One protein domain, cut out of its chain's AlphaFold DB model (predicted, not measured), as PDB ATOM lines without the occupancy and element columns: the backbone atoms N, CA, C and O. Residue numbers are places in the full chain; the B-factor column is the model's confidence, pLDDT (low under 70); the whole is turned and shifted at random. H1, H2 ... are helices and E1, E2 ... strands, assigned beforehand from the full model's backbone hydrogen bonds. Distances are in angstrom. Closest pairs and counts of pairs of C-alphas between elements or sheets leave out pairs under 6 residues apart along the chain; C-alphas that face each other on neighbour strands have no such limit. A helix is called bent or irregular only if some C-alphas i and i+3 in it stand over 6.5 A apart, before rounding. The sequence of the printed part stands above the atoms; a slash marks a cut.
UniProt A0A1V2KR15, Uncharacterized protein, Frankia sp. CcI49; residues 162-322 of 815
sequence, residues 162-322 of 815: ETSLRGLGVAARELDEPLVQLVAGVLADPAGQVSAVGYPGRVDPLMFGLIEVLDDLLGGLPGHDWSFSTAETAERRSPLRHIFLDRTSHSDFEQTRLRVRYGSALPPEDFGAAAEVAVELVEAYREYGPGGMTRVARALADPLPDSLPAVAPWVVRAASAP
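Overview. This is residues 162 to 322 of the 815 residues of an uncharacterized protein of Frankia sp. CcI49 (UniProt A0A1V2KR15). A small parallel sheet of four short strands, E2, E3, E1 and E4, has one face covered by H2 and H3, and a second group of helices, H4, H5 and H6, packs on these two on the side away from the sheet. H1 packs across H3 at one end. The printed part has 161 residues, with six named helices and four named strands in the order H1 H2 E1 H3 E2 E3 E4 H4 H5 H6, of mixed class. It is compact, with a radius of gyration of the C-alphas of 14.8 A and spans of 40 by 35 by 30 A.

Arrangement. Begin at the sheet, which runs E2, residues 227 to 229, E3, residues 242 to 246, E1, residues 194 to 197, and E4, residues 258 to 261, strand beside strand. Look for N 243 and O 227 at 2.9 A between E2 and E3, N 244 and O 194 at 2.9 A between E3 and E1, and N 260 and O 195 at 3.0 A between E1 and E4. H2, residues 177 to 188, is on the sheet over E1 and E4, at a height of 9.0 A; the closest C-alphas of H2 and E4 are those of Gly 185 and Val 260, 6.4 A apart. H3, residues 203 to 218, is on the same face over E3, at a height of 10.4 A, giving two layers, helices on one face of a sheet. E1, H3 and E2 form a split strand-helix-strand unit, two parallel strands with E3 between them, and its crossover is right-handed. H4, residues 273 to 288, touches H2 at a steep tilt of 50 degrees, opposite ways, closest at the C-alphas of Ala 184 and Ala 275, 4.7 A. H5, residues 290 to 300, forms a helical hairpin with H4, closest at the C-alphas of Ala 284 and Gly 292, 5.4 A. H6, residues 308 to 319, touches H4 about perpendicular, at 82 degrees, with its residues 315 to 319 alone; the closest C-alphas are those of Ala 273 and Ala 319, 5.1 A. H1, residues 162 to 173, touches H3 about perpendicular, at 78 degrees, closest at the C-alphas of Ala 172 and Pro 205, 4.6 A. Every O i to N i+4 pair is within hydrogen-bond range in H1, H2 and H4, against 10 of 12 in H3, 5 of 7 in H5 and 6 of 8 in H6.

Along the chain. Find C-alpha 162 at (128.300, -49.655, 22.063), where H1 begins its 17.2 A. H3 runs 20.7 A from C-alpha 203 at (113.369, -57.807, 28.739), with a kink of 30 degrees near residue 212; it is irregular, C-alphas 213 and 216 being 7.4 A apart. H4 is 22.7 A long and E3 12.8 A. H6 runs 17.4 A to C-alpha 319 at (122.896, -77.549, 44.978), and is only just irregular, with C-alphas 309 and 312 6.53 A apart.

Size, cuts and confidence. The two C-alphas farthest apart are those of Ala 234 and Pro 322, at 42.8 A. The printed part has no cut, and its long links are E2 to E3, E3 to E4 and E4 to H4. The mean pLDDT of the printed part is 75.0; among the residues under 70 are 232 to 242, 245 to 258 and 262 to 271.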
ATOM      1  N   GLU A 162     127.282 -49.517  21.008       95.19
ATOM      2  CA  GLU A 162     128.300 -49.655  22.063       95.19
ATOM      3  C   GLU A 162     127.836 -49.051  23.402       95.19
ATOM      4  O   GLU A 162     128.137 -49.557  24.487       95.19
ATOM      5  N   THR A 163     127.049 -47.975  23.356       96.00
ATOM      6  CA  THR A 163     126.395 -47.419  24.549       96.00
ATOM      7  C   THR A 163     125.301 -48.351  25.061       96.00
ATOM      8  O   THR A 163     125.216 -48.578  26.266       96.00
ATOM      9  N   SER A 164     124.521 -48.959  24.164       93.69
ATOM     10  CA  SER A 164     123.519 -49.961  24.522       93.69
ATOM     11  C   SER A 164     124.149 -51.215  25.128       93.69
ATOM     12  O   SER A 164     123.627 -51.702  26.120       93.69
ATOM     13  N   LEU A 165     125.265 -51.722  24.591       93.75
ATOM     14  CA  LEU A 165     125.993 -52.871  25.148       93.75
ATOM     15  C   LEU A 165     126.395 -52.611  26.602       93.75
ATOM     16  O   LEU A 165     126.072 -53.395  27.491       93.75
ATOM     17  N   ARG A 166     127.046 -51.469  26.853       93.31
ATOM     18  CA  ARG A 166     127.454 -51.076  28.209       93.31
ATOM     19  C   ARG A 166     126.252 -50.883  29.130       93.31
ATOM     20  O   ARG A 166     126.261 -51.380  30.251       93.31
ATOM     21  N   GLY A 167     125.214 -50.198  28.651       94.00
ATOM     22  CA  GLY A 167     123.993 -49.959  29.417       94.00
ATOM     23  C   GLY A 167     123.250 -51.246  29.778       94.00
ATOM     24  O   GLY A 167     122.757 -51.360  30.896       94.00
ATOM     25  N   LEU A 168     123.205 -52.227  28.871       93.38
ATOM     26  CA  LEU A 168     122.624 -53.545  29.134       93.38
ATOM     27  C   LEU A 168     123.415 -54.298  30.201       93.38
ATOM     28  O   LEU A 168     122.799 -54.826  31.116       93.38
ATOM     29  N   GLY A 169     124.750 -54.288  30.131       89.81
ATOM     30  CA  GLY A 169     125.593 -54.922  31.147       89.81
ATOM     31  C   GLY A 169     125.401 -54.325  32.544       89.81
ATOM     32  O   GLY A 169     125.277 -55.070  33.512       89.81
ATOM     33  N   VAL A 170     125.318 -52.993  32.653       90.81
ATOM     34  CA  VAL A 170     125.037 -52.313  33.934       90.81
ATOM     35  C   VAL A 170     123.644 -52.677  34.444       90.81
ATOM     36  O   VAL A 170     123.520 -53.180  35.555       90.81
ATOM     37  N   ALA A 171     122.610 -52.506  33.615       91.75
ATOM     38  CA  ALA A 171     121.235 -52.795  34.010       91.75
ATOM     39  C   ALA A 171     121.028 -54.274  34.373       91.75
ATOM     40  O   ALA A 171     120.284 -54.576  35.295       91.75
ATOM     41  N   ALA A 172     121.699 -55.200  33.683       91.44
ATOM     42  CA  ALA A 172     121.625 -56.628  33.974       91.44
ATOM     43  C   ALA A 172     122.179 -56.978  35.364       91.44
ATOM     44  O   ALA A 172     121.652 -57.876  36.005       91.44
ATOM     45  N   ARG A 173     123.212 -56.273  35.847       87.75
ATOM     46  CA  ARG A 173     123.771 -56.477  37.200       87.75
ATOM     47  C   ARG A 173     122.891 -55.913  38.313       87.75
ATOM     48  O   ARG A 173     123.052 -56.276  39.474       87.75
ATOM     49  N   GLU A 174     121.979 -55.013  37.974       88.56
ATOM     50  CA  GLU A 174     120.977 -54.494  38.908       88.56
ATOM     51  C   GLU A 174     119.757 -55.424  39.010       88.56
ATOM     52  O   GLU A 174     118.914 -55.237  39.888       88.56
ATOM     53  N   LEU A 175     119.652 -56.432  38.133       86.75
ATOM     54  CA  LEU A 175     118.599 -57.440  38.186       86.75
ATOM     55  C   LEU A 175     118.975 -58.549  39.165       86.75
ATOM     56  O   LEU A 175     119.959 -59.256  38.971       86.75
ATOM     57  N   ASP A 176     118.151 -58.691  40.196       83.12
ATOM     58  CA  ASP A 176     118.303 -59.698  41.239       83.12
ATOM     59  C   ASP A 176     117.357 -60.884  40.985       83.12
ATOM     60  O   ASP A 176     117.502 -61.597  39.990       83.12
ATOM     61  N   GLU A 177     116.299 -60.998  41.790       83.06
ATOM     62  CA  GLU A 177     115.243 -62.009  41.710       83.06
ATOM     63  C   GLU A 177     114.788 -62.352  40.274       83.06
ATOM     64  O   GLU A 177     114.712 -63.536  39.940       83.06
ATOM     65  N   PRO A 178     114.547 -61.392  39.351       86.94
ATOM     66  CA  PRO A 178     114.102 -61.753  38.007       86.94
ATOM     67  C   PRO A 178     115.129 -62.557  37.201       86.94
ATOM     68  O   PRO A 178     114.757 -63.393  36.372       86.94
ATOM     69  N   LEU A 179     116.416 -62.279  37.414       88.31
ATOM     70  CA  LEU A 179     117.501 -62.982  36.751       88.31
ATOM     71  C   LEU A 179     117.691 -64.371  37.376       88.31
ATOM     72  O   LEU A 179     117.807 -65.338  36.627       88.31
ATOM     73  N   VAL A 180     117.601 -64.485  38.707       86.19
ATOM     74  CA  VAL A 180     117.616 -65.773  39.430       86.19
ATOM     75  C   VAL A 180     116.525 -66.703  38.907       86.19
ATOM     76  O   VAL A 180     116.812 -67.825  38.498       86.19
ATOM     77  N   GLN A 181     115.279 -66.225  38.837       85.12
ATOM     78  CA  GLN A 181     114.145 -67.026  38.362       85.12
ATOM     79  C   GLN A 181     114.346 -67.538  36.929       85.12
ATOM     80  O   GLN A 181     113.982 -68.672  36.609       85.12
ATOM     81  N   LEU A 182     114.931 -66.713  36.056       87.19
ATOM     82  CA  LEU A 182     115.178 -67.091  34.667       87.19
ATOM     83  C   LEU A 182     116.318 -68.108  34.540       87.19
ATOM     84  O   LEU A 182     116.189 -69.079  33.795       87.19
ATOM     85  N   VAL A 183     117.409 -67.902  35.280       89.25
ATOM     86  CA  VAL A 183     118.555 -68.820  35.333       89.25
ATOM     87  C   VAL A 183     118.115 -70.176  35.891       89.25
ATOM     88  O   VAL A 183     118.405 -71.202  35.277       89.25
ATOM     89  N   ALA A 184     117.334 -70.185  36.975       86.19
ATOM     90  CA  ALA A 184     116.769 -71.395  37.569       86.19
ATOM     91  C   ALA A 184     115.910 -72.173  36.563       86.19
ATOM     92  O   ALA A 184     116.096 -73.376  36.396       86.19
ATOM     93  N   GLY A 185     115.030 -71.484  35.827       83.94
ATOM     94  CA  GLY A 185     114.211 -72.114  34.792       83.94
ATOM     95  C   GLY A 185     115.049 -72.770  33.687       83.94
ATOM     96  O   GLY A 185     114.784 -73.905  33.297       83.94
ATOM     97  N   VAL A 186     116.099 -72.099  33.202       84.50
ATOM     98  CA  VAL A 186     116.978 -72.658  32.156       84.50
ATOM     99  C   VAL A 186     117.815 -73.836  32.666       84.50
ATOM    100  O   VAL A 186     118.065 -74.768  31.903       84.50
ATOM    101  N   LEU A 187     118.239 -73.817  33.931       85.62
ATOM    102  CA  LEU A 187     118.976 -74.921  34.554       85.62
ATOM    103  C   LEU A 187     118.083 -76.128  34.876       85.62
ATOM    104  O   LEU A 187     118.558 -77.259  34.790       85.62
ATOM    105  N   ALA A 188     116.814 -75.901  35.222       81.62
ATOM    106  CA  ALA A 188     115.834 -76.957  35.478       81.62
ATOM    107  C   ALA A 188     115.461 -77.726  34.199       81.62
ATOM    108  O   ALA A 188     115.273 -78.941  34.240       81.62
ATOM    109  N   ASP A 189     115.406 -77.035  33.056       79.75
ATOM    110  CA  ASP A 189     115.215 -77.651  31.743       79.75
ATOM    111  C   ASP A 189     116.307 -77.208  30.747       79.75
ATOM    112  O   ASP A 189     116.096 -76.367  29.856       79.75
ATOM    113  N   PRO A 190     117.513 -77.797  30.866       77.75
ATOM    114  CA  PRO A 190     118.666 -77.431  30.068       77.75
ATOM    115  C   PRO A 190     118.583 -77.951  28.625       77.75
ATOM    116  O   PRO A 190     119.534 -77.753  27.879       77.75
ATOM    117  N   ALA A 191     117.486 -78.573  28.186       74.19
ATOM    118  CA  ALA A 191     117.283 -78.967  26.789       74.19
ATOM    119  C   ALA A 191     116.013 -78.355  26.173       74.19
ATOM    120  O   ALA A 191     115.939 -78.197  24.954       74.19
ATOM    121  N   GLY A 192     115.031 -77.976  26.991       72.88
ATOM    122  CA  GLY A 192     113.749 -77.467  26.525       72.88
ATOM    123  C   GLY A 192     113.716 -75.980  26.180       72.88
ATOM    124  O   GLY A 192     114.705 -75.243  26.264       72.88
ATOM    125  N   GLN A 193     112.527 -75.563  25.739       75.44
ATOM    126  CA  GLN A 193     112.172 -74.175  25.453       75.44
ATOM    127  C   GLN A 193     111.644 -73.505  26.720       75.44
ATOM    128  O   GLN A 193     110.717 -74.008  27.359       75.44
ATOM    129  N   VAL A 194     112.190 -72.330  27.027       76.00
ATOM    130  CA  VAL A 194     111.819 -71.546  28.206       76.00
ATOM    131  C   VAL A 194     111.034 -70.315  27.774       76.00
ATOM    132  O   VAL A 194     111.444 -69.580  26.876       76.00
ATOM    133  N   SER A 195     109.896 -70.084  28.423       76.31
ATOM    134  CA  SER A 195     109.060 -68.903  28.222       76.31
ATOM    135  C   SER A 195     108.911 -68.144  29.535       76.31
ATOM    136  O   SER A 195     108.227 -68.599  30.449       76.31
ATOM    137  N   ALA A 196     109.512 -66.965  29.632       76.00
ATOM    138  CA  ALA A 196     109.312 -66.062  30.755       76.00
ATOM    139  C   ALA A 196     108.203 -65.061  30.413       76.00
ATOM    140  O   ALA A 196     108.255 -64.396  29.380       76.00
ATOM    141  N   VAL A 197     107.172 -64.988  31.251       73.94
ATOM    142  CA  VAL A 197     105.922 -64.280  30.935       73.94
ATOM    143  C   VAL A 197     105.538 -63.364  32.090       73.94
ATOM    144  O   VAL A 197     105.692 -63.730  33.258       73.94
ATOM    145  N   GLY A 198     104.993 -62.191  31.767       70.19
ATOM    146  CA  GLY A 198     104.524 -61.222  32.755       70.19
ATOM    147  C   GLY A 198     105.642 -60.431  33.434       70.19
ATOM    148  O   GLY A 198     105.431 -59.912  34.526       70.19
ATOM    149  N   TYR A 199     106.829 -60.334  32.822       77.56
ATOM    150  CA  TYR A 199     107.913 -59.519  33.373       77.56
ATOM    151  C   TYR A 199     107.588 -58.020  33.224       77.56
ATOM    152  O   TYR A 199     107.496 -57.539  32.090       77.56
ATOM    153  N   PRO A 200     107.462 -57.244  34.320       70.75
ATOM    154  CA  PRO A 200     107.082 -55.831  34.232       70.75
ATOM    155  C   PRO A 200     108.222 -54.922  33.735       70.75
ATOM    156  O   PRO A 200     107.981 -53.774  33.362       70.75
ATOM    157  N   GLY A 201     109.468 -55.410  33.736       77.44
ATOM    158  CA  GLY A 201     110.657 -54.629  33.398       77.44
ATOM    159  C   GLY A 201     111.035 -54.614  31.909       77.44
ATOM    160  O   GLY A 201     110.255 -54.887  30.988       77.44
ATOM    161  N   ARG A 202     112.292 -54.244  31.639       82.12
ATOM    162  CA  ARG A 202     112.891 -54.336  30.298       82.12
ATOM    163  C   ARG A 202     113.451 -55.739  30.083       82.12
ATOM    164  O   ARG A 202     114.351 -56.155  30.795       82.12
ATOM    165  N   VAL A 203     112.948 -56.435  29.069       81.81
ATOM    166  CA  VAL A 203     113.369 -57.807  28.739       81.81
ATOM    167  C   VAL A 203     114.814 -57.897  28.233       81.81
ATOM    168  O   VAL A 203     115.448 -58.929  28.414       81.81
ATOM    169  N   ASP A 204     115.361 -56.832  27.631       85.94
ATOM    170  CA  ASP A 204     116.707 -56.882  27.040       85.94
ATOM    171  C   ASP A 204     117.824 -57.028  28.098       85.94
ATOM    172  O   ASP A 204     118.643 -57.930  27.935       85.94
ATOM    173  N   PRO A 205     117.874 -56.228  29.192       90.00
ATOM    174  CA  PRO A 205     118.833 -56.455  30.279       90.00
ATOM    175  C   PRO A 205     118.710 -57.837  30.929       90.00
ATOM    176  O   PRO A 205     119.718 -58.440  31.278       90.00
ATOM    177  N   LEU A 206     117.487 -58.355  31.057       88.31
ATOM    178  CA  LEU A 206     117.234 -59.671  31.638       88.31
ATOM    179  C   LEU A 206     117.814 -60.797  30.767       88.31
ATOM    180  O   LEU A 206     118.529 -61.657  31.273       88.31
ATOM    181  N   MET A 207     117.575 -60.756  29.450       88.19
ATOM    182  CA  MET A 207     118.194 -61.699  28.508       88.19
ATOM    183  C   MET A 207     119.717 -61.537  28.463       88.19
ATOM    184  O   MET A 207     120.437 -62.524  28.373       88.19
ATOM    185  N   PHE A 208     120.219 -60.301  28.543       91.06
ATOM    186  CA  PHE A 208     121.655 -60.032  28.567       91.06
ATOM    187  C   PHE A 208     122.317 -60.674  29.792       91.06
ATOM    188  O   PHE A 208     123.318 -61.367  29.643       91.06
ATOM    189  N   GLY A 209     121.732 -60.495  30.981       90.50
ATOM    190  CA  GLY A 209     122.202 -61.129  32.211       90.50
ATOM    191  C   GLY A 209     122.161 -62.651  32.133       90.50
ATOM    192  O   GLY A 209     123.132 -63.293  32.512       90.50
ATOM    193  N   LEU A 210     121.089 -63.230  31.581       90.44
ATOM    194  CA  LEU A 210     120.990 -64.681  31.397       90.44
ATOM    195  C   LEU A 210     122.135 -65.218  30.532       90.44
ATOM    196  O   LEU A 210     122.748 -66.221  30.896       90.44
ATOM    197  N   ILE A 211     122.414 -64.540  29.411       88.31
ATOM    198  CA  ILE A 211     123.535 -64.888  28.539       88.31
ATOM    199  C   ILE A 211     124.825 -64.822  29.349       88.31
ATOM    200  O   ILE A 211     125.493 -65.832  29.459       88.31
ATOM    201  N   GLU A 212     125.142 -63.700  29.996       88.69
ATOM    202  CA  GLU A 212     126.385 -63.560  30.775       88.69
ATOM    203  C   GLU A 212     126.548 -64.602  31.891       88.69
ATOM    204  O   GLU A 212     127.649 -65.102  32.103       88.69
ATOM    205  N   VAL A 213     125.467 -64.934  32.601       88.88
ATOM    206  CA  VAL A 213     125.489 -65.891  33.715       88.88
ATOM    207  C   VAL A 213     125.775 -67.313  33.228       88.88
ATOM    208  O   VAL A 213     126.468 -68.065  33.914       88.88
ATOM    209  N   LEU A 214     125.241 -67.695  32.065       86.69
ATOM    210  CA  LEU A 214     125.268 -69.077  31.588       86.69
ATOM    211  C   LEU A 214     126.212 -69.325  30.405       86.69
ATOM    212  O   LEU A 214     126.456 -70.489  30.103       86.69
ATOM    213  N   ASP A 215     126.760 -68.297  29.749       82.19
ATOM    214  CA  ASP A 215     127.597 -68.448  28.544       82.19
ATOM    215  C   ASP A 215     128.826 -69.323  28.810       82.19
ATOM    216  O   ASP A 215     129.129 -70.220  28.033       82.19
ATOM    217  N   ASP A 216     129.506 -69.124  29.939       73.75
ATOM    218  CA  ASP A 216     130.701 -69.905  30.270       73.75
ATOM    219  C   ASP A 216     130.365 -71.358  30.655       73.75
ATOM    220  O   ASP A 216     131.160 -72.269  30.419       73.75
ATOM    221  N   LEU A 217     129.195 -71.580  31.265       74.75
ATOM    222  CA  LEU A 217     128.753 -72.900  31.723       74.75
ATOM    223  C   LEU A 217     128.193 -73.732  30.571       74.75
ATOM    224  O   LEU A 217     128.492 -74.916  30.442       74.75
ATOM    225  N   LEU A 218     127.324 -73.115  29.776       75.19
ATOM    226  CA  LEU A 218     126.543 -73.791  28.761       75.19
ATOM    227  C   LEU A 218     127.083 -73.530  27.352       75.19
ATOM    228  O   LEU A 218     127.002 -74.426  26.527       75.19
ATOM    229  N   GLY A 219     127.685 -72.373  27.064       67.88
ATOM    230  CA  GLY A 219     128.221 -72.019  25.737       67.88
ATOM    231  C   GLY A 219     129.357 -72.913  25.238       67.88
ATOM    232  O   GLY A 219     129.604 -72.966  24.035       67.88
ATOM    233  N   GLY A 220     130.010 -73.663  26.131       65.69
ATOM    234  CA  GLY A 220     130.966 -74.715  25.772       65.69
ATOM    235  C   GLY A 220     130.338 -76.083  25.471       65.69
ATOM    236  O   GLY A 220     131.053 -76.991  25.050       65.69
ATOM    237  N   LEU A 221     129.032 -76.261  25.700       68.19
ATOM    238  CA  LEU A 221     128.355 -77.547  25.547       68.19
ATOM    239  C   LEU A 221     127.849 -77.742  24.112       68.19
ATOM    240  O   LEU A 221     127.185 -76.855  23.565       68.19
ATOM    241  N   PRO A 222     128.062 -78.923  23.507       57.19
ATOM    242  CA  PRO A 222     127.478 -79.236  22.210       57.19
ATOM    243  C   PRO A 222     125.945 -79.177  22.285       57.19
ATOM    244  O   PRO A 222     125.324 -79.757  23.181       57.19
ATOM    245  N   GLY A 223     125.337 -78.449  21.344       56.75
ATOM    246  CA  GLY A 223     123.891 -78.216  21.270       56.75
ATOM    247  C   GLY A 223     123.358 -77.087  22.161       56.75
ATOM    248  O   GLY A 223     122.145 -76.848  22.164       56.75
ATOM    249  N   HIS A 224     124.210 -76.396  22.931       66.31
ATOM    250  CA  HIS A 224     123.794 -75.175  23.612       66.31
ATOM    251  C   HIS A 224     123.861 -73.978  22.664       66.31
ATOM    252  O   HIS A 224     124.906 -73.369  22.435       66.31
ATOM    253  N   ASP A 225     122.695 -73.637  22.132       70.88
ATOM    254  CA  ASP A 225     122.542 -72.567  21.167       70.88
ATOM    255  C   ASP A 225     121.691 -71.475  21.792       70.88
ATOM    256  O   ASP A 225     120.512 -71.685  22.093       70.88
ATOM    257  N   TRP A 226     122.255 -70.279  21.938       77.94
ATOM    258  CA  TRP A 226     121.439 -69.105  22.203       77.94
ATOM    259  C   TRP A 226     120.560 -68.856  20.979       77.94
ATOM    260  O   TRP A 226     121.022 -68.393  19.944       77.94
ATOM    261  N   SER A 227     119.273 -69.153  21.082       82.69
ATOM    262  CA  SER A 227     118.250 -68.534  20.246       82.69
ATOM    263  C   SER A 227     117.238 -67.897  21.184       82.69
ATOM    264  O   SER A 227     116.796 -68.518  22.151       82.69
ATOM    265  N   PHE A 228     116.857 -66.645  20.938       83.62
ATOM    266  CA  PHE A 228     115.926 -65.926  21.816       83.62
ATOM    267  C   PHE A 228     114.992 -64.987  21.052       83.62
ATOM    268  O   PHE A 228     115.229 -64.631  19.894       83.62
ATOM    269  N   SER A 229     113.892 -64.598  21.691       82.62
ATOM    270  CA  SER A 229     112.961 -63.578  21.219       82.62
ATOM    271  C   SER A 229     112.479 -62.730  22.392       82.62
ATOM    272  O   SER A 229     112.024 -63.252  23.408       82.62
ATOM    273  N   THR A 230     112.529 -61.407  22.238       79.56
ATOM    274  CA  THR A 230     112.106 -60.439  23.268       79.56
ATOM    275  C   THR A 230     110.594 -60.176  23.285       79.56
ATOM    276  O   THR A 230     110.149 -59.203  23.888       79.56
ATOM    277  N   ALA A 231     109.828 -60.942  22.512       73.12
ATOM    278  CA  ALA A 231     108.371 -60.984  22.563       73.12
ATOM    279  C   ALA A 231     107.903 -62.352  22.062       73.12
ATOM    280  O   ALA A 231     108.647 -63.042  21.349       73.12
ATOM    281  N   GLU A 232     106.670 -62.721  22.386       62.16
ATOM    282  CA  GLU A 232     106.113 -63.993  21.953       62.16
ATOM    283  C   GLU A 232     106.077 -64.122  20.416       62.16
ATOM    284  O   GLU A 232     105.932 -63.155  19.660       62.16
ATOM    285  N   THR A 233     106.286 -65.345  19.934       59.03
ATOM    286  CA  THR A 233     106.085 -65.727  18.534       59.03
ATOM    287  C   THR A 233     104.977 -66.767  18.491       59.03
ATOM    288  O   THR A 233     104.974 -67.663  19.334       59.03
ATOM    289  N   ALA A 234     104.128 -66.742  17.463       50.72
ATOM    290  CA  ALA A 234     103.070 -67.737  17.273       50.72
ATOM    291  C   ALA A 234     103.568 -69.175  16.987       50.72
ATOM    292  O   ALA A 234     102.781 -70.077  16.689       50.72
ATOM    293  N   GLU A 235     104.883 -69.405  17.025       53.00
ATOM    294  CA  GLU A 235     105.489 -70.692  16.727       53.00
ATOM    295  C   GLU A 235     105.208 -71.691  17.858       53.00
ATOM    296  O   GLU A 235     105.582 -71.468  19.004       53.00
ATOM    297  N   ARG A 236     104.558 -72.815  17.531       47.47
ATOM    298  CA  ARG A 236     104.233 -73.896  18.483       47.47
ATOM    299  C   ARG A 236     105.320 -74.967  18.593       47.47
ATOM    300  O   ARG A 236     105.302 -75.733  19.548       47.47
ATOM    301  N   ARG A 237     106.206 -75.085  17.597       47.22
ATOM    302  CA  ARG A 237     107.199 -76.169  17.478       47.22
ATOM    303  C   ARG A 237     108.414 -75.717  16.664       47.22
ATOM    304  O   ARG A 237     108.586 -76.154  15.531       47.22
ATOM    305  N   SER A 238     109.239 -74.849  17.243       47.25
ATOM    306  CA  SER A 238     110.585 -74.630  16.706       47.25
ATOM    307  C   SER A 238     111.458 -75.840  17.044       47.25
ATOM    308  O   SER A 238     111.424 -76.271  18.199       47.25
ATOM    309  N   PRO A 239     112.243 -76.396  16.106       48.09
ATOM    310  CA  PRO A 239     113.295 -77.354  16.444       48.09
ATOM    311  C   PRO A 239     114.473 -76.681  17.170       48.09
ATOM    312  O   PRO A 239     115.328 -77.374  17.711       48.09
ATOM    313  N   LEU A 240     114.529 -75.344  17.173       52.97
ATOM    314  CA  LEU A 240     115.563 -74.566  17.843       52.97
ATOM    315  C   LEU A 240     115.212 -74.347  19.318       52.97
ATOM    316  O   LEU A 240     114.045 -74.175  19.699       52.97
ATOM    317  N   ARG A 241     116.250 -74.326  20.153       63.97
ATOM    318  CA  ARG A 241     116.133 -74.045  21.579       63.97
ATOM    319  C   ARG A 241     115.918 -72.545  21.776       63.97
ATOM    320  O   ARG A 241     116.861 -71.763  21.764       63.97
ATOM    321  N   HIS A 242     114.652 -72.138  21.852       68.00
ATOM    322  CA  HIS A 242     114.253 -70.733  21.771       68.00
ATOM    323  C   HIS A 242     113.748 -70.214  23.122       68.00
ATOM    324  O   HIS A 242     112.806 -70.774  23.683       68.00
ATOM    325  N   ILE A 243     114.378 -69.153  23.638       73.56
ATOM    326  CA  ILE A 243     113.970 -68.476  24.878       73.56
ATOM    327  C   ILE A 243     113.050 -67.304  24.545       73.56
ATOM    328  O   ILE A 243     113.439 -66.379  23.828       73.56
ATOM    329  N   PHE A 244     111.844 -67.315  25.101       73.19
ATOM    330  CA  PHE A 244     110.852 -66.260  24.916       73.19
ATOM    331  C   PHE A 244     110.735 -65.422  26.175       73.19
ATOM    332  O   PHE A 244     110.502 -65.965  27.250       73.19
ATOM    333  N   LEU A 245     110.849 -64.104  26.040       69.69
ATOM    334  CA  LEU A 245     110.507 -63.172  27.109       69.69
ATOM    335  C   LEU A 245     109.334 -62.319  26.648       69.69
ATOM    336  O   LEU A 245     109.466 -61.583  25.672       69.69
ATOM    337  N   ASP A 246     108.211 -62.400  27.353       68.88
ATOM    338  CA  ASP A 246     107.055 -61.547  27.110       68.88
ATOM    339  C   ASP A 246     106.671 -60.724  28.348       68.88
ATOM    340  O   ASP A 246     106.742 -61.167  29.498       68.88
ATOM    341  N   ARG A 247     106.260 -59.484  28.082       64.62
ATOM    342  CA  ARG A 247     105.778 -58.521  29.077       64.62
ATOM    343  C   ARG A 247     104.323 -58.757  29.443       64.62
ATOM    344  O   ARG A 247     103.904 -58.368  30.531       64.62
ATOM    345  N   THR A 248     103.536 -59.338  28.541       60.91
ATOM    346  CA  THR A 248     102.120 -59.574  28.812       60.91
ATOM    347  C   THR A 248     101.946 -60.826  29.666       60.91
ATOM    348  O   THR A 248     102.782 -61.722  29.664       60.91
ATOM    349  N   SER A 249     100.889 -60.875  30.477       51.59
ATOM    350  CA  SER A 249     100.566 -62.040  31.312       51.59
ATOM    351  C   SER A 249      99.868 -63.167  30.536       51.59
ATOM    352  O   SER A 249      99.666 -64.253  31.088       51.59
ATOM    353  N   HIS A 250      99.515 -62.917  29.271       51.84
ATOM    354  CA  HIS A 250      98.658 -63.761  28.445       51.84
ATOM    355  C   HIS A 250      99.461 -64.275  27.253       51.84
ATOM    356  O   HIS A 250      99.858 -63.496  26.397       51.84
ATOM    357  N   SER A 251      99.681 -65.584  27.212       52.12
ATOM    358  CA  SER A 251     100.245 -66.280  26.058       52.12
ATOM    359  C   SER A 251      99.183 -67.250  25.568       52.12
ATOM    360  O   SER A 251      98.649 -68.007  26.368       52.12
ATOM    361  N   ASP A 252      98.870 -67.251  24.273       51.00
ATOM    362  CA  ASP A 252      97.890 -68.178  23.678       51.00
ATOM    363  C   ASP A 252      98.509 -69.565  23.361       51.00
ATOM    364  O   ASP A 252      97.871 -70.432  22.750       51.00
ATOM    365  N   PHE A 253      99.774 -69.796  23.737       53.16
ATOM    366  CA  PHE A 253     100.596 -70.937  23.296       53.16
ATOM    367  C   PHE A 253     100.996 -71.886  24.448       53.16
ATOM    368  O   PHE A 253     101.988 -72.612  24.379       53.16
ATOM    369  N   GLU A 254     100.149 -71.931  25.477       49.00
ATOM    370  CA  GLU A 254     100.384 -72.371  26.864       49.00
ATOM    371  C   GLU A 254     100.841 -73.823  27.119       49.00
ATOM    372  O   GLU A 254     101.142 -74.160  28.260       49.00
ATOM    373  N   GLN A 255     100.893 -74.712  26.124       48.59
ATOM    374  CA  GLN A 255     100.845 -76.165  26.385       48.59
ATOM    375  C   GLN A 255     102.171 -76.937  26.248       48.59
ATOM    376  O   GLN A 255     102.171 -78.147  26.457       48.59
ATOM    377  N   THR A 256     103.292 -76.309  25.866       54.09
ATOM    378  CA  THR A 256     104.513 -77.068  25.475       54.09
ATOM    379  C   THR A 256     105.850 -76.542  26.011       54.09
ATOM    380  O   THR A 256     106.892 -77.025  25.576       54.09
ATOM    381  N   ARG A 257     105.863 -75.567  26.930       67.25
ATOM    382  CA  ARG A 257     107.096 -74.871  27.356       67.25
ATOM    383  C   ARG A 257     107.189 -74.720  28.869       67.25
ATOM    384  O   ARG A 257     106.163 -74.521  29.518       67.25
ATOM    385  N   LEU A 258     108.412 -74.731  29.409       66.19
ATOM    386  CA  LEU A 258     108.657 -74.376  30.809       66.19
ATOM    387  C   LEU A 258     108.390 -72.877  31.003       66.19
ATOM    388  O   LEU A 258     108.912 -72.052  30.248       66.19
ATOM    389  N   ARG A 259     107.569 -72.517  32.000       72.62
ATOM    390  CA  ARG A 259     107.146 -71.128  32.232       72.62
ATOM    391  C   ARG A 259     107.810 -70.532  33.468       72.62
ATOM    392  O   ARG A 259     107.612 -71.027  34.570       72.62
ATOM    393  N   VAL A 260     108.487 -69.403  33.286       74.31
ATOM    394  CA  VAL A 260     108.951 -68.547  34.387       74.31
ATOM    395  C   VAL A 260     107.938 -67.411  34.542       74.31
ATOM    396  O   VAL A 260     107.725 -66.629  33.611       74.31
ATOM    397  N   ARG A 261     107.232 -67.356  35.676       71.19
ATOM    398  CA  ARG A 261     106.224 -66.322  35.963       71.19
ATOM    399  C   ARG A 261     106.775 -65.339  36.986       71.19
ATOM    400  O   ARG A 261     107.053 -65.731  38.110       71.19
ATOM    401  N   TYR A 262     106.855 -64.068  36.611       68.19
ATOM    402  CA  TYR A 262     107.296 -63.012  37.520       68.19
ATOM    403  C   TYR A 262     106.143 -62.548  38.417       68.19
ATOM    404  O   TYR A 262     105.045 -62.284  37.925       68.19
ATOM    405  N   GLY A 263     106.390 -62.443  39.727       58.91
ATOM    406  CA  GLY A 263     105.400 -61.985  40.715       58.91
ATOM    407  C   GLY A 263     105.351 -62.789  42.019       58.91
ATOM    408  O   GLY A 263     104.736 -62.321  42.975       58.91
ATOM    409  N   SER A 264     106.004 -63.955  42.094       53.41
ATOM    410  CA  SER A 264     106.341 -64.613  43.363       53.41
ATOM    411  C   SER A 264     107.686 -64.092  43.873       53.41
ATOM    412  O   SER A 264     108.585 -63.824  43.079       53.41
ATOM    413  N   ALA A 265     107.812 -63.920  45.193       50.12
ATOM    414  CA  ALA A 265     109.017 -63.395  45.849       50.12
ATOM    415  C   ALA A 265     110.191 -64.392  45.900       50.12
ATOM    416  O   ALA A 265     111.242 -64.055  46.428       50.12
ATOM    417  N   LEU A 266     109.980 -65.609  45.401       52.56
ATOM    418  CA  LEU A 266     110.960 -66.678  45.306       52.56
ATOM    419  C   LEU A 266     110.802 -67.368  43.944       52.56
ATOM    420  O   LEU A 266     109.686 -67.352  43.384       52.56
ATOM    421  N   PRO A 267     111.862 -68.024  43.435       54.97
ATOM    422  CA  PRO A 267     111.725 -69.008  42.375       54.97
ATOM    423  C   PRO A 267     110.639 -70.014  42.780       54.97
ATOM    424  O   PRO A 267     110.567 -70.368  43.959       54.97
ATOM    425  N   PRO A 268     109.771 -70.452  41.854       58.31
ATOM    426  CA  PRO A 268     108.840 -71.543  42.113       58.31
ATOM    427  C   PRO A 268     109.545 -72.676  42.865       58.31
ATOM    428  O   PRO A 268     110.612 -73.107  42.426       58.31
ATOM    429  N   GLU A 269     108.959 -73.158  43.966       56.81
ATOM    430  CA  GLU A 269     109.485 -74.317  44.714       56.81
ATOM    431  C   GLU A 269     109.758 -75.507  43.771       56.81
ATOM    432  O   GLU A 269     110.720 -76.252  43.956       56.81
ATOM    433  N   ASP A 270     108.987 -75.596  42.680       61.84
ATOM    434  CA  ASP A 270     109.126 -76.549  41.577       61.84
ATOM    435  C   ASP A 270     110.520 -76.576  40.910       61.84
ATOM    436  O   ASP A 270     110.864 -77.570  40.269       61.84
ATOM    437  N   PHE A 271     111.335 -75.517  41.017       68.50
ATOM    438  CA  PHE A 271     112.689 -75.485  40.443       68.50
ATOM    439  C   PHE A 271     113.753 -76.145  41.336       68.50
ATOM    440  O   PHE A 271     114.834 -76.471  40.837       68.50
ATOM    441  N   GLY A 272     113.463 -76.386  42.621       75.50
ATOM    442  CA  GLY A 272     114.326 -77.117  43.557       75.50
ATOM    443  C   GLY A 272     115.804 -76.701  43.504       75.50
ATOM    444  O   GLY A 272     116.135 -75.519  43.550       75.50
ATOM    445  N   ALA A 273     116.693 -77.682  43.325       77.00
ATOM    446  CA  ALA A 273     118.147 -77.506  43.225       77.00
ATOM    447  C   ALA A 273     118.601 -76.451  42.192       77.00
ATOM    448  O   ALA A 273     119.644 -75.818  42.356       77.00
ATOM    449  N   ALA A 274     117.834 -76.236  41.117       83.81
ATOM    450  CA  ALA A 274     118.179 -75.238  40.107       83.81
ATOM    451  C   ALA A 274     118.044 -73.803  40.633       83.81
ATOM    452  O   ALA A 274     118.800 -72.932  40.203       83.81
ATOM    453  N   ALA A 275     117.113 -73.558  41.560       81.44
ATOM    454  CA  ALA A 275     116.922 -72.253  42.182       81.44
ATOM    455  C   ALA A 275     118.104 -71.873  43.082       81.44
ATOM    456  O   ALA A 275     118.613 -70.761  42.974       81.44
ATOM    457  N   GLU A 276     118.582 -72.808  43.902       75.88
ATOM    458  CA  GLU A 276     119.720 -72.593  44.807       75.88
ATOM    459  C   GLU A 276     120.994 -72.242  44.030       75.88
ATOM    460  O   GLU A 276     121.642 -71.232  44.296       75.88
ATOM    461  N   VAL A 277     121.304 -73.018  42.987       83.69
ATOM    462  CA  VAL A 277     122.464 -72.755  42.122       83.69
ATOM    463  C   VAL A 277     122.312 -71.429  41.373       83.69
ATOM    464  O   VAL A 277     123.291 -70.711  41.175       83.69
ATOM    465  N   ALA A 278     121.094 -71.080  40.948       86.81
ATOM    466  CA  ALA A 278     120.841 -69.826  40.251       86.81
ATOM    467  C   ALA A 278     121.101 -68.598  41.131       86.81
ATOM    468  O   ALA A 278     121.647 -67.624  40.618       86.81
ATOM    469  N   VAL A 279     120.750 -68.642  42.423       83.94
ATOM    470  CA  VAL A 279     121.038 -67.555  43.377       83.94
ATOM    471  C   VAL A 279     122.541 -67.303  43.441       83.94
ATOM    472  O   VAL A 279     122.988 -66.204  43.127       83.94
ATOM    473  N   GLU A 280     123.319 -68.345  43.730       80.56
ATOM    474  CA  GLU A 280     124.780 -68.267  43.870       80.56
ATOM    475  C   GLU A 280     125.465 -67.740  42.608       80.56
ATOM    476  O   GLU A 280     126.352 -66.885  42.650       80.56
ATOM    477  N   LEU A 281     125.030 -68.236  41.449       86.19
ATOM    478  CA  LEU A 281     125.525 -67.748  40.174       86.19
ATOM    479  C   LEU A 281     125.186 -66.259  40.019       86.19
ATOM    480  O   LEU A 281     126.077 -65.439  39.811       86.19
ATOM    481  N   VAL A 282     123.924 -65.861  40.148       87.75
ATOM    482  CA  VAL A 282     123.540 -64.457  39.944       87.75
ATOM    483  C   VAL A 282     124.233 -63.517  40.932       87.75
ATOM    484  O   VAL A 282     124.695 -62.453  40.519       87.75
ATOM    485  N   GLU A 283     124.398 -63.904  42.195       84.56
ATOM    486  CA  GLU A 283     125.172 -63.134  43.173       84.56
ATOM    487  C   GLU A 283     126.629 -62.951  42.727       84.56
ATOM    488  O   GLU A 283     127.127 -61.820  42.670       84.56
ATOM    489  N   ALA A 284     127.285 -64.025  42.281       84.06
ATOM    490  CA  ALA A 284     128.644 -63.958  41.752       84.06
ATOM    491  C   ALA A 284     128.756 -63.051  40.514       84.06
ATOM    492  O   ALA A 284     129.763 -62.357  40.334       84.06
ATOM    493  N   TYR A 285     127.714 -63.009  39.677       87.75
ATOM    494  CA  TYR A 285     127.676 -62.171  38.474       87.75
ATOM    495  C   TYR A 285     127.610 -60.698  38.854       87.75
ATOM    496  O   TYR A 285     128.291 -59.857  38.256       87.75
ATOM    497  N   ARG A 286     126.800 -60.387  39.867       86.19
ATOM    498  CA  ARG A 286     126.639 -59.034  40.397       86.19
ATOM    499  C   ARG A 286     127.929 -58.537  41.035       86.19
ATOM    500  O   ARG A 286     128.339 -57.411  40.754       86.19
ATOM    501  N   GLU A 287     128.571 -59.371  41.849       82.31
ATOM    502  CA  GLU A 287     129.747 -58.982  42.629       82.31
ATOM    503  C   GLU A 287     131.038 -58.952  41.793       82.31
ATOM    504  O   GLU A 287     131.802 -57.988  41.850       82.31
ATOM    505  N   TYR A 288     131.266 -59.972  40.962       78.88
ATOM    506  CA  TYR A 288     132.556 -60.195  40.297       78.88
ATOM    507  C   TYR A 288     132.483 -60.160  38.763       78.88
ATOM    508  O   TYR A 288     133.518 -60.212  38.089       78.88
ATOM    509  N   GLY A 289     131.286 -60.058  38.181       79.25
ATOM    510  CA  GLY A 289     131.087 -60.135  36.736       79.25
ATOM    511  C   GLY A 289     131.346 -61.539  36.161       79.25
ATOM    512  O   GLY A 289     131.366 -62.521  36.902       79.25
ATOM    513  N   PRO A 290     131.582 -61.653  34.838       68.00
ATOM    514  CA  PRO A 290     131.648 -62.949  34.146       68.00
ATOM    515  C   PRO A 290     132.694 -63.919  34.724       68.00
ATOM    516  O   PRO A 290     132.438 -65.107  34.880       68.00
ATOM    517  N   GLY A 291     133.860 -63.414  35.147       66.88
ATOM    518  CA  GLY A 291     134.940 -64.252  35.685       66.88
ATOM    519  C   GLY A 291     134.663 -64.873  37.063       66.88
ATOM    520  O   GLY A 291     135.322 -65.852  37.423       66.88
ATOM    521  N   GLY A 292     133.717 -64.327  37.837       72.88
ATOM    522  CA  GLY A 292     133.293 -64.900  39.120       72.88
ATOM    523  C   GLY A 292     132.420 -66.138  38.952       72.88
ATOM    524  O   GLY A 292     132.575 -67.103  39.694       72.88
ATOM    525  N   MET A 293     131.592 -66.152  37.908       78.31
ATOM    526  CA  MET A 293     130.616 -67.206  37.605       78.31
ATOM    527  C   MET A 293     131.258 -68.561  37.451       78.31
ATOM    528  O   MET A 293     130.899 -69.516  38.128       78.31
ATOM    529  N   THR A 294     132.271 -68.629  36.594       73.81
ATOM    530  CA  THR A 294     132.994 -69.865  36.317       73.81
ATOM    531  C   THR A 294     133.724 -70.377  37.557       73.81
ATOM    532  O   THR A 294     133.858 -71.589  37.740       73.81
ATOM    533  N   ARG A 295     134.180 -69.477  38.440       72.12
ATOM    534  CA  ARG A 295     134.766 -69.872  39.726       72.12
ATOM    535  C   ARG A 295     133.706 -70.443  40.652       72.12
ATOM    536  O   ARG A 295     133.951 -71.515  41.181       72.12
ATOM    537  N   VAL A 296     132.554 -69.788  40.792       73.94
ATOM    538  CA  VAL A 296     131.446 -70.267  41.630       73.94
ATOM    539  C   VAL A 296     130.861 -71.569  41.094       73.94
ATOM    540  O   VAL A 296     130.736 -72.520  41.846       73.94
ATOM    541  N   ALA A 297     130.637 -71.707  39.788       74.56
ATOM    542  CA  ALA A 297     130.166 -72.950  39.176       74.56
ATOM    543  C   ALA A 297     131.120 -74.128  39.443       74.56
ATOM    544  O   ALA A 297     130.685 -75.195  39.879       74.56
ATOM    545  N   ARG A 298     132.433 -73.926  39.253       72.62
ATOM    546  CA  ARG A 298     133.452 -74.917  39.645       72.62
ATOM    547  C   ARG A 298     133.484 -75.129  41.152       72.62
ATOM    548  O   ARG A 298     133.750 -76.245  41.573       72.62
ATOM    549  N   ALA A 299     133.212 -74.077  41.925       65.12
ATOM    550  CA  ALA A 299     133.148 -74.100  43.377       65.12
ATOM    551  C   ALA A 299     131.821 -74.649  43.945       65.12
ATOM    552  O   ALA A 299     131.708 -74.845  45.154       65.12
ATOM    553  N   LEU A 300     130.843 -74.982  43.103       69.81
ATOM    554  CA  LEU A 300     129.641 -75.725  43.480       69.81
ATOM    555  C   LEU A 300     129.739 -77.178  42.987       69.81
ATOM    556  O   LEU A 300     129.510 -78.126  43.737       69.81
ATOM    557  N   ALA A 301     130.188 -77.410  41.755       65.31
ATOM    558  CA  ALA A 301     130.328 -78.755  41.201       65.31
ATOM    559  C   ALA A 301     131.435 -78.834  40.132       65.31
ATOM    560  O   ALA A 301     131.211 -78.487  38.976       65.31
ATOM    561  N   ASP A 302     132.607 -79.368  40.500       64.75
ATOM    562  CA  ASP A 302     133.613 -79.921  39.581       64.75
ATOM    563  C   ASP A 302     133.299 -81.423  39.365       64.75
ATOM    564  O   ASP A 302     133.078 -82.153  40.342       64.75
ATOM    565  N   PRO A 303     133.187 -81.912  38.112       69.75
ATOM    566  CA  PRO A 303     133.467 -81.217  36.859       69.75
ATOM    567  C   PRO A 303     132.299 -80.321  36.438       69.75
ATOM    568  O   PRO A 303     131.141 -80.661  36.706       69.75
ATOM    569  N   LEU A 304     132.595 -79.254  35.693       80.50
ATOM    570  CA  LEU A 304     131.577 -78.602  34.865       80.50
ATOM    571  C   LEU A 304     130.967 -79.635  33.895       80.50
ATOM    572  O   LEU A 304     131.655 -80.590  33.515       80.50
ATOM    573  N   PRO A 305     129.683 -79.493  33.523       82.62
ATOM    574  CA  PRO A 305     129.070 -80.377  32.542       82.62
ATOM    575  C   PRO A 305     129.845 -80.306  31.217       82.62
ATOM    576  O   PRO A 305     130.414 -79.273  30.879       82.62
ATOM    577  N   ASP A 306     129.876 -81.413  30.480       82.00
ATOM    578  CA  ASP A 306     130.510 -81.551  29.158       82.00
ATOM    579  C   ASP A 306     129.484 -81.798  28.038       82.00
ATOM    580  O   ASP A 306     129.808 -81.803  26.852       82.00
ATOM    581  N   SER A 307     128.218 -81.985  28.414       80.94
ATOM    582  CA  SER A 307     127.083 -82.169  27.521       80.94
ATOM    583  C   SER A 307     125.792 -81.656  28.166       80.94
ATOM    584  O   SER A 307     125.676 -81.606  29.393       80.94
ATOM    585  N   LEU A 308     124.787 -81.299  27.358       79.62
ATOM    586  CA  LEU A 308     123.479 -80.866  27.875       79.62
ATOM    587  C   LEU A 308     122.806 -81.895  28.813       79.62
ATOM    588  O   LEU A 308     122.309 -81.481  29.863       79.62
ATOM    589  N   PRO A 309     122.818 -83.218  28.534       83.12
ATOM    590  CA  PRO A 309     122.264 -84.213  29.457       83.12
ATOM    591  C   PRO A 309     122.977 -84.267  30.814       83.12
ATOM    592  O   PRO A 309     122.378 -84.683  31.805       83.12
ATOM    593  N   ALA A 310     124.241 -83.833  30.887       83.44
ATOM    594  CA  ALA A 310     125.007 -83.794  32.130       83.44
ATOM    595  C   ALA A 310     124.648 -82.598  33.034       83.44
ATOM    596  O   ALA A 310     125.047 -82.591  34.201       83.44
ATOM    597  N   VAL A 311     123.882 -81.615  32.542       84.69
ATOM    598  CA  VAL A 311     123.530 -80.403  33.301       84.69
ATOM    599  C   VAL A 311     122.574 -80.716  34.452       84.69
ATOM    600  O   VAL A 311     122.855 -80.326  35.576       84.69
ATOM    601  N   ALA A 312     121.500 -81.480  34.233       83.44
ATOM    602  CA  ALA A 312     120.564 -81.844  35.305       83.44
ATOM    603  C   ALA A 312     121.246 -82.561  36.497       83.44
ATOM    604  O   ALA A 312     121.113 -82.097  37.633       83.44
ATOM    605  N   PRO A 313     122.048 -83.629  36.293       78.62
ATOM    606  CA  PRO A 313     122.776 -84.241  37.399       78.62
ATOM    607  C   PRO A 313     123.881 -83.329  37.955       78.62
ATOM    608  O   PRO A 313     124.262 -83.492  39.111       78.62
ATOM    609  N   TRP A 314     124.420 -82.387  37.173       86.75
ATOM    610  CA  TRP A 314     125.343 -81.367  37.680       86.75
ATOM    611  C   TRP A 314     124.651 -80.391  38.634       86.75
ATOM    612  O   TRP A 314     125.179 -80.183  39.719       86.75
ATOM    613  N   VAL A 315     123.461 -79.884  38.294       83.88
ATOM    614  CA  VAL A 315     122.668 -78.978  39.144       83.88
ATOM    615  C   VAL A 315     122.364 -79.626  40.490       83.88
ATOM    616  O   VAL A 315     122.606 -79.019  41.524       83.88
ATOM    617  N   VAL A 316     121.920 -80.888  40.495       79.44
ATOM    618  CA  VAL A 316     121.666 -81.626  41.746       79.44
ATOM    619  C   VAL A 316     122.937 -81.730  42.592       79.44
ATOM    620  O   VAL A 316     122.908 -81.472  43.791       79.44
ATOM    621  N   ARG A 317     124.084 -82.053  41.977       75.00
ATOM    622  CA  ARG A 317     125.371 -82.098  42.694       75.00
ATOM    623  C   ARG A 317     125.827 -80.725  43.190       75.00
ATOM    624  O   ARG A 317     126.498 -80.679  44.215       75.00
ATOM    625  N   ALA A 318     125.552 -79.666  42.433       77.19
ATOM    626  CA  ALA A 318     125.934 -78.292  42.731       77.19
ATOM    627  C   ALA A 318     125.094 -77.707  43.869       77.19
ATOM    628  O   ALA A 318     125.651 -77.064  44.744       77.19
ATOM    629  N   ALA A 319     123.791 -77.982  43.905       71.88
ATOM    630  CA  ALA A 319     122.896 -77.549  44.978       71.88
ATOM    631  C   ALA A 319     123.245 -78.192  46.324       71.88
ATOM    632  O   ALA A 319     123.250 -77.539  47.358       71.88
ATOM    633  N   SER A 320     123.659 -79.462  46.321       66.88
ATOM    634  CA  SER A 320     124.155 -80.098  47.546       66.88
ATOM    635  C   SER A 320     125.485 -79.504  48.040       66.88
ATOM    636  O   SER A 320     125.944 -79.872  49.123       66.88
ATOM    637  N   ALA A 321     126.143 -78.641  47.255       63.47
ATOM    638  CA  ALA A 321     127.418 -78.052  47.629       63.47
ATOM    639  C   ALA A 321     127.294 -77.113  48.820       63.47
ATOM    640  O   ALA A 321     126.409 -76.262  48.848       63.47
ATOM    641  N   PRO A 322     128.204 -77.200  49.802       58.97
ATOM    642  CA  PRO A 322     128.225 -76.213  50.860       58.97
ATOM    643  C   PRO A 322     128.578 -74.844  50.255       58.97
ATOM    644  O   PRO A 322     129.646 -74.701  49.661       58.97
TER     645      PRO A 322